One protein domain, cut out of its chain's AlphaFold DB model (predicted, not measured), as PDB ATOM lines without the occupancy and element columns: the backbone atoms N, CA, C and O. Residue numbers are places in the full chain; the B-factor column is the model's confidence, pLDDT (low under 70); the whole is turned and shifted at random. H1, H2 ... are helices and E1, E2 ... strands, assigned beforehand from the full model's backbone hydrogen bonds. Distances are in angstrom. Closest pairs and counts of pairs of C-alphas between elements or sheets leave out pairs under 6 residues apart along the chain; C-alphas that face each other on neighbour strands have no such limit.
ATOM      1  N   SER A   7     287.522  76.385 198.466       78.69
ATOM      2  CA  SER A   7     286.280  77.043 198.876       78.69
ATOM      3  C   SER A   7     285.065  76.125 198.755       78.69
ATOM      4  O   SER A   7     284.091  76.323 199.474       78.69
ATOM      5  N   ASP A   8     285.087  75.153 197.839       88.19
ATOM      6  CA  ASP A   8     283.940  74.285 197.558       88.19
ATOM      7  C   ASP A   8     284.388  72.992 196.857       88.19
ATOM      8  O   ASP A   8     285.541  72.875 196.433       88.19
ATOM      9  N   TYR A   9     283.491  72.020 196.699       91.38
ATOM     10  CA  TYR A   9     283.784  70.784 195.972       91.38
ATOM     11  C   TYR A   9     282.582  70.261 195.179       91.38
ATOM     12  O   TYR A   9     281.420  70.465 195.525       91.38
ATOM     13  N   ILE A  10     282.873  69.548 194.092       93.06
ATOM     14  CA  ILE A  10     281.896  68.826 193.278       93.06
ATOM     15  C   ILE A  10     282.321  67.365 193.220       93.06
ATOM     16  O   ILE A  10     283.408  67.042 192.747       93.06
ATOM     17  N   GLN A  11     281.443  66.472 193.662       92.50
ATOM     18  CA  GLN A  11     281.658  65.034 193.544       92.50
ATOM     19  C   GLN A  11     280.950  64.483 192.302       92.50
ATOM     20  O   GLN A  11     279.748  64.689 192.095       92.50
ATOM     21  N   VAL A  12     281.696  63.745 191.483       92.50
ATOM     22  CA  VAL A  12     281.174  63.012 190.327       92.50
ATOM     23  C   VAL A  12     281.640  61.571 190.435       92.50
ATOM     24  O   VAL A  12     282.833  61.293 190.350       92.50
ATOM     25  N   ASN A  13     280.689  60.654 190.620       89.19
ATOM     26  CA  ASN A  13     280.961  59.251 190.932       89.19
ATOM     27  C   ASN A  13     281.853  59.153 192.193       89.19
ATOM     28  O   ASN A  13     281.448  59.616 193.261       89.19
ATOM     29  N   GLU A  14     283.063  58.614 192.061       91.12
ATOM     30  CA  GLU A  14     284.051  58.464 193.141       91.12
ATOM     31  C   GLU A  14     285.122  59.571 193.144       91.12
ATOM     32  O   GLU A  14     285.980  59.607 194.021       91.12
ATOM     33  N   ILE A  15     285.079  60.498 192.179       93.19
ATOM     34  CA  ILE A  15     286.075  61.564 192.034       93.19
ATOM     35  C   ILE A  15     285.545  62.856 192.657       93.19
ATOM     36  O   ILE A  15     284.433  63.304 192.356       93.19
ATOM     37  N   ILE A  16     286.368  63.478 193.501       92.81
ATOM     38  CA  ILE A  16     286.083  64.768 194.132       92.81
ATOM     39  C   ILE A  16     286.913  65.847 193.438       92.81
ATOM     40  O   ILE A  16     288.141  65.806 193.439       92.81
ATOM     41  N   TYR A  17     286.231  66.832 192.862       92.12
ATOM     42  CA  TYR A  17     286.838  68.011 192.260       92.12
ATOM     43  C   TYR A  17     286.735  69.181 193.232       92.12
ATOM     44  O   TYR A  17     285.635  69.620 193.559       92.12
ATOM     45  N   THR A  18     287.867  69.705 193.689       92.88
ATOM     46  CA  THR A  18     287.920  70.903 194.536       92.88
ATOM     47  C   THR A  18     287.850  72.166 193.684       92.88
ATOM     48  O   THR A  18     288.566  72.275 192.685       92.88
ATOM     49  N   LEU A  19     287.022  73.127 194.087       90.81
ATOM     50  CA  LEU A  19     286.881  74.428 193.444       90.81
ATOM     51  C   LEU A  19     287.625  75.510 194.226       90.81
ATOM     52  O   LEU A  19     287.490  75.652 195.443       90.81
ATOM     53  N   ASN A  20     288.368  76.321 193.482       93.44
ATOM     54  CA  ASN A  20     289.015  77.522 193.995       93.44
ATOM     55  C   ASN A  20     288.049  78.714 193.930       93.44
ATOM     56  O   ASN A  20     287.195  78.771 193.044       93.44
ATOM     57  N   GLU A  21     288.265  79.748 194.746       91.25
ATOM     58  CA  GLU A  21     287.474  80.997 194.707       91.25
ATOM     59  C   GLU A  21     287.364  81.603 193.294       91.25
ATOM     60  O   GLU A  21     286.310  82.071 192.870       91.25
ATOM     61  N   LYS A  22     288.453  81.545 192.513       91.38
ATOM     62  CA  LYS A  22     288.465  82.024 191.121       91.38
ATOM     63  C   LYS A  22     287.492  81.259 190.230       91.38
ATOM     64  O   LYS A  22     286.876  81.863 189.361       91.38
ATOM     65  N   GLN A  23     287.386  79.948 190.422       92.00
ATOM     66  CA  GLN A  23     286.492  79.101 189.639       92.00
ATOM     67  C   GLN A  23     285.037  79.347 190.038       92.00
ATOM     68  O   GLN A  23     284.185  79.402 189.164       92.00
ATOM     69  N   ILE A  24     284.764  79.592 191.322       91.69
ATOM     70  CA  ILE A  24     283.427  79.986 191.792       91.69
ATOM     71  C   ILE A  24     283.008  81.309 191.148       91.69
ATOM     72  O   ILE A  24     281.936  81.397 190.559       91.69
ATOM     73  N   LYS A  25     283.899  82.305 191.142       92.94
ATOM     74  CA  LYS A  25     283.635  83.580 190.469       92.94
ATOM     75  C   LYS A  25     283.394  83.412 188.964       92.94
ATOM     76  O   LYS A  25     282.483  84.017 188.415       92.94
ATOM     77  N   GLN A  26     284.178  82.564 188.295       93.06
ATOM     78  CA  GLN A  26     283.961  82.238 186.881       93.06
ATOM     79  C   GLN A  26     282.614  81.548 186.652       93.06
ATOM     80  O   GLN A  26     281.942  81.845 185.671       93.06
ATOM     81  N   MET A  27     282.195  80.660 187.557       93.81
ATOM     82  CA  MET A  27     280.875  80.038 187.483       93.81
ATOM     83  C   MET A  27     279.760  81.082 187.566       93.81
ATOM     84  O   MET A  27     278.835  81.029 186.759       93.81
ATOM     85  N   GLU A  28     279.862  82.050 188.477       92.38
ATOM     86  CA  GLU A  28     278.901  83.155 188.584       92.38
ATOM     87  C   GLU A  28     278.881  84.019 187.313       92.38
ATOM     88  O   GLU A  28     277.817  84.258 186.741       92.38
ATOM     89  N   GLU A  29     280.056  84.427 186.819       93.94
ATOM     90  CA  GLU A  29     280.206  85.238 185.599       93.94
ATOM     91  C   GLU A  29     279.630  84.538 184.356       93.94
ATOM     92  O   GLU A  29     279.019  85.173 183.495       93.94
ATOM     93  N   HIS A  30     279.804  83.221 184.264       93.25
ATOM     94  CA  HIS A  30     279.338  82.391 183.154       93.25
ATOM     95  C   HIS A  30     277.939  81.793 183.364       93.25
ATOM     96  O   HIS A  30     277.485  81.012 182.521       93.25
ATOM     97  N   GLN A  31     277.256  82.174 184.452       92.00
ATOM     98  CA  GLN A  31     275.904  81.731 184.812       92.00
ATOM     99  C   GLN A  31     275.784  80.198 184.885       92.00
ATOM    100  O   GLN A  31     274.805  79.593 184.435       92.00
ATOM    101  N   LEU A  32     276.813  79.553 185.437       93.25
ATOM    102  CA  LEU A  32     276.905  78.107 185.587       93.25
ATOM    103  C   LEU A  32     276.393  77.678 186.959       93.25
ATOM    104  O   LEU A  32     276.913  78.097 187.991       93.25
ATOM    105  N   SER A  33     275.417  76.769 186.979       93.06
ATOM    106  CA  SER A  33     275.049  76.081 188.217       93.06
ATOM    107  C   SER A  33     276.044  74.956 188.524       93.06
ATOM    108  O   SER A  33     276.659  74.381 187.618       93.06
ATOM    109  N   LYS A  34     276.168  74.582 189.805       92.75
ATOM    110  CA  LYS A  34     276.954  73.404 190.219       92.75
ATOM    111  C   LYS A  34     276.505  72.128 189.500       92.75
ATOM    112  O   LYS A  34     277.337  71.293 189.156       92.75
ATOM    113  N   GLU A  35     275.207  71.989 189.236       93.81
ATOM    114  CA  GLU A  35     274.646  70.839 188.520       93.81
ATOM    115  C   GLU A  35     275.121  70.785 187.068       93.81
ATOM    116  O   GLU A  35     275.504  69.721 186.586       93.81
ATOM    117  N   LEU A  36     275.166  71.931 186.385       94.62
ATOM    118  CA  LEU A  36     275.652  72.009 185.011       94.62
ATOM    119  C   LEU A  36     277.147  71.668 184.927       94.62
ATOM    120  O   LEU A  36     277.566  70.908 184.055       94.62
ATOM    121  N   VAL A  37     277.956  72.178 185.861       95.12
ATOM    122  CA  VAL A  37     279.382  71.821 185.948       95.12
ATOM    123  C   VAL A  37     279.542  70.324 186.221       95.12
ATOM    124  O   VAL A  37     280.338  69.661 185.558       95.12
ATOM    125  N   ARG A  38     278.725  69.750 187.112       95.44
ATOM    126  CA  ARG A  38     278.686  68.305 187.367       95.44
ATOM    127  C   ARG A  38     278.326  67.498 186.116       95.44
ATOM    128  O   ARG A  38     278.952  66.471 185.869       95.44
ATOM    129  N   GLN A  39     277.362  67.950 185.313       94.50
ATOM    130  CA  GLN A  39     277.013  67.305 184.042       94.50
ATOM    131  C   GLN A  39     278.184  67.335 183.053       94.50
ATOM    132  O   GLN A  39     278.513  66.304 182.471       94.50
ATOM    133  N   ARG A  40     278.867  68.478 182.913       95.19
ATOM    134  CA  ARG A  40     280.059  68.613 182.056       95.19
ATOM    135  C   ARG A  40     281.188  67.679 182.489       95.19
ATOM    136  O   ARG A  40     281.776  66.999 181.651       95.19
ATOM    137  N   LEU A  41     281.443  67.586 183.794       95.50
ATOM    138  CA  LEU A  41     282.407  66.640 184.362       95.50
ATOM    139  C   LEU A  41     282.000  65.182 184.098       95.50
ATOM    140  O   LEU A  41     282.846  64.376 183.725       95.50
ATOM    141  N   LYS A  42     280.706  64.845 184.205       95.06
ATOM    142  CA  LYS A  42     280.185  63.500 183.892       95.06
ATOM    143  C   LYS A  42     280.374  63.124 182.417       95.06
ATOM    144  O   LYS A  42     280.623  61.963 182.121       95.06
ATOM    145  N   ILE A  43     280.280  64.097 181.508       94.00
ATOM    146  CA  ILE A  43     280.573  63.926 180.073       94.00
ATOM    147  C   ILE A  43     282.082  63.718 179.824       94.00
ATOM    148  O   ILE A  43     282.470  63.243 178.761       94.00
ATOM    149  N   GLY A  44     282.941  64.037 180.798       93.00
ATOM    150  CA  GLY A  44     284.395  63.896 180.698       93.00
ATOM    151  C   GLY A  44     285.120  65.194 180.345       93.00
ATOM    152  O   GLY A  44     286.254  65.160 179.872       93.00
ATOM    153  N   TRP A  45     284.489  66.356 180.542       94.75
ATOM    154  CA  TRP A  45     285.189  67.629 180.374       94.75
ATOM    155  C   TRP A  45     286.206  67.828 181.503       94.75
ATOM    156  O   TRP A  45     285.920  67.484 182.652       94.75
ATOM    157  N   PRO A  46     287.372  68.434 181.227       94.44
ATOM    158  CA  PRO A  46     288.286  68.821 182.290       94.44
ATOM    159  C   PRO A  46     287.664  69.948 183.129       94.44
ATOM    160  O   PRO A  46     286.948  70.802 182.604       94.44
ATOM    161  N   LEU A  47     287.977  69.984 184.429       93.69
ATOM    162  CA  LEU A  47     287.395  70.938 185.386       93.69
ATOM    163  C   LEU A  47     287.506  72.401 184.928       93.69
ATOM    164  O   LEU A  47     286.553  73.164 185.054       93.69
ATOM    165  N   ASN A  48     288.653  72.783 184.361       93.19
ATOM    166  CA  ASN A  48     288.870  74.147 183.880       93.19
ATOM    167  C   ASN A  48     287.922  74.512 182.733       93.19
ATOM    168  O   ASN A  48     287.298  75.568 182.789       93.19
ATOM    169  N   ASP A  49     287.756  73.640 181.737       94.00
ATOM    170  CA  ASP A  49     286.815  73.880 180.635       94.00
ATOM    171  C   ASP A  49     285.371  73.869 181.149       94.00
ATOM    172  O   ASP A  49     284.550  74.686 180.737       94.00
ATOM    173  N   ALA A  50     285.059  72.968 182.087       94.75
ATOM    174  CA  ALA A  50     283.726  72.847 182.665       94.75
ATOM    175  C   ALA A  50     283.263  74.133 183.368       94.75
ATOM    176  O   ALA A  50     282.061  74.399 183.390       94.75
ATOM    177  N   VAL A  51     284.203  74.924 183.890       95.38
ATOM    178  CA  VAL A  51     283.953  76.208 184.556       95.38
ATOM    179  C   VAL A  51     284.083  77.407 183.608       95.38
ATOM    180  O   VAL A  51     283.353  78.377 183.762       95.38
ATOM    181  N   GLN A  52     284.986  77.375 182.625       93.75
ATOM    182  CA  GLN A  52     285.248  78.533 181.753       93.75
ATOM    183  C   GLN A  52     284.273  78.675 180.583       93.75
ATOM    184  O   GLN A  52     284.075  79.773 180.069       93.75
ATOM    185  N   VAL A  53     283.688  77.572 180.117       95.06
ATOM    186  CA  VAL A  53     282.769  77.601 178.975       95.06
ATOM    187  C   VAL A  53     281.421  78.182 179.433       95.06
ATOM    188  O   VAL A  53     280.810  77.623 180.346       95.06
ATOM    189  N   PRO A  54     280.893  79.259 178.824       94.56
ATOM    190  CA  PRO A  54     279.596  79.819 179.199       94.56
ATOM    191  C   PRO A  54     278.440  78.830 179.054       94.56
ATOM    192  O   PRO A  54     278.527  77.845 178.308       94.56
ATOM    193  N   LYS A  55     277.338  79.076 179.763       92.06
ATOM    194  CA  LYS A  55     276.098  78.322 179.555       92.06
ATOM    195  C   LYS A  55     275.660  78.405 178.079       92.06
ATOM    196  O   LYS A  55     275.922  79.401 177.411       92.06
ATOM    197  N   ASP A  56     275.051  77.333 177.570       89.25
ATOM    198  CA  ASP A  56     274.482  77.241 176.212       89.25
ATOM    199  C   ASP A  56     275.481  77.454 175.056       89.25
ATOM    200  O   ASP A  56     275.095  77.685 173.912       89.25
TER     201      ASP A  56
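Overview. This is residues 7 to 56 of the 130 residues of an uncharacterized protein of Staphylococcus auricularis (UniProt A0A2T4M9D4). A hairpin of two strands, E1 and E2, covers one side of a small cluster of three short helices. H2 lies beneath E1, H1 sits at the open end of the hairpin where E2 runs into it, and H3 packs on both H1 and H2, which are themselves only just apart. The printed part has 50 residues, with two named strands and three named helices in the order E1, E2, H1, H2, H3; the sheet, in the order E1, E2, is antiparallel, and the class is mixed, helices and strands. The whole is compact, with a radius of gyration of the C-alphas of 9.7 A, and rounded, with spans of 28 by 25 by 15 A.

Arrangement. Begin with the sheet, where E1, residues 7 to 12, and E2, residues 15 to 20, form a hairpin with a tight link of 2 residues. The strands are antiparallel, with 155 degrees between their directions, and the C-alphas of Tyr 9 and Thr 18, which face each other, are 4.4 A apart. Look there for N 10 and O 17 at 2.8 A, and for N 17 and O 10 at 2.8 A, both within hydrogen-bond range. From E1 go to H2, residues 34 to 43: 6 pairs of C-alphas lie within 8 A, the closest being those of Val 12 and Lys 42 at 6.5 A. E2 and H2 are apart. Next look at H3, residues 47 to 52, which touches H2 with the C-alphas of Val 37 and Ala 50 closest, 5.5 A apart. H2 and H3 run opposite ways at a steep tilt of 55 degrees. H3 also touches H1, residues 21 to 29, with the C-alphas of Met 27 and Val 51 closest at 5.7 A. H1 and H3 run the same way at a steep tilt of 43 degrees. H1 and H2 are only just apart, their closest C-alphas being 8.2 A from each other. E1 and H3 are apart, while the closest C-alphas of E2 and H3, those of Tyr 17 and Leu 47, are 7.5 A from each other. In H1, H2 and H3 every O i to N i+4 pair is within hydrogen-bond range.

Along the chain. Find C-alpha 7 at (286.280, 77.043, 198.876); from there E1 runs 17.2 A to C-alpha 12. E2 begins at C-alpha 15, at (286.075, 61.564, 192.034), and runs back 16.3 A to C-alpha 20. H1 follows at Glu 21 and measures 12.4 A to the C-alpha of Glu 29. H2, the longest helix with 10 residues, covers 14.3 A from Lys 34 to Ile 43. H3, with 6 residues, covers 8.7 A from Leu 47 and ends at C-alpha 52, at (285.248, 78.533, 181.753).

Size, cuts and confidence. The two C-alphas farthest apart are those of Glu 14, in the link between the strands, and Glu 29, the last residue of H1, at 28.1 A. The first and last printed C-alphas, those of Ser 7 and Asp 56, are 25.6 A apart. The printed part runs from residue 7 to residue 56 with no cut. The links E1 to E2, E2 to H1, H1 to H2 and H2 to H3 are tight. After H3 look for residues 53 to 56, which follow it to the last printed residue. The mean pLDDT of the printed part is 92.8, and no printed residue is under 70 in this model.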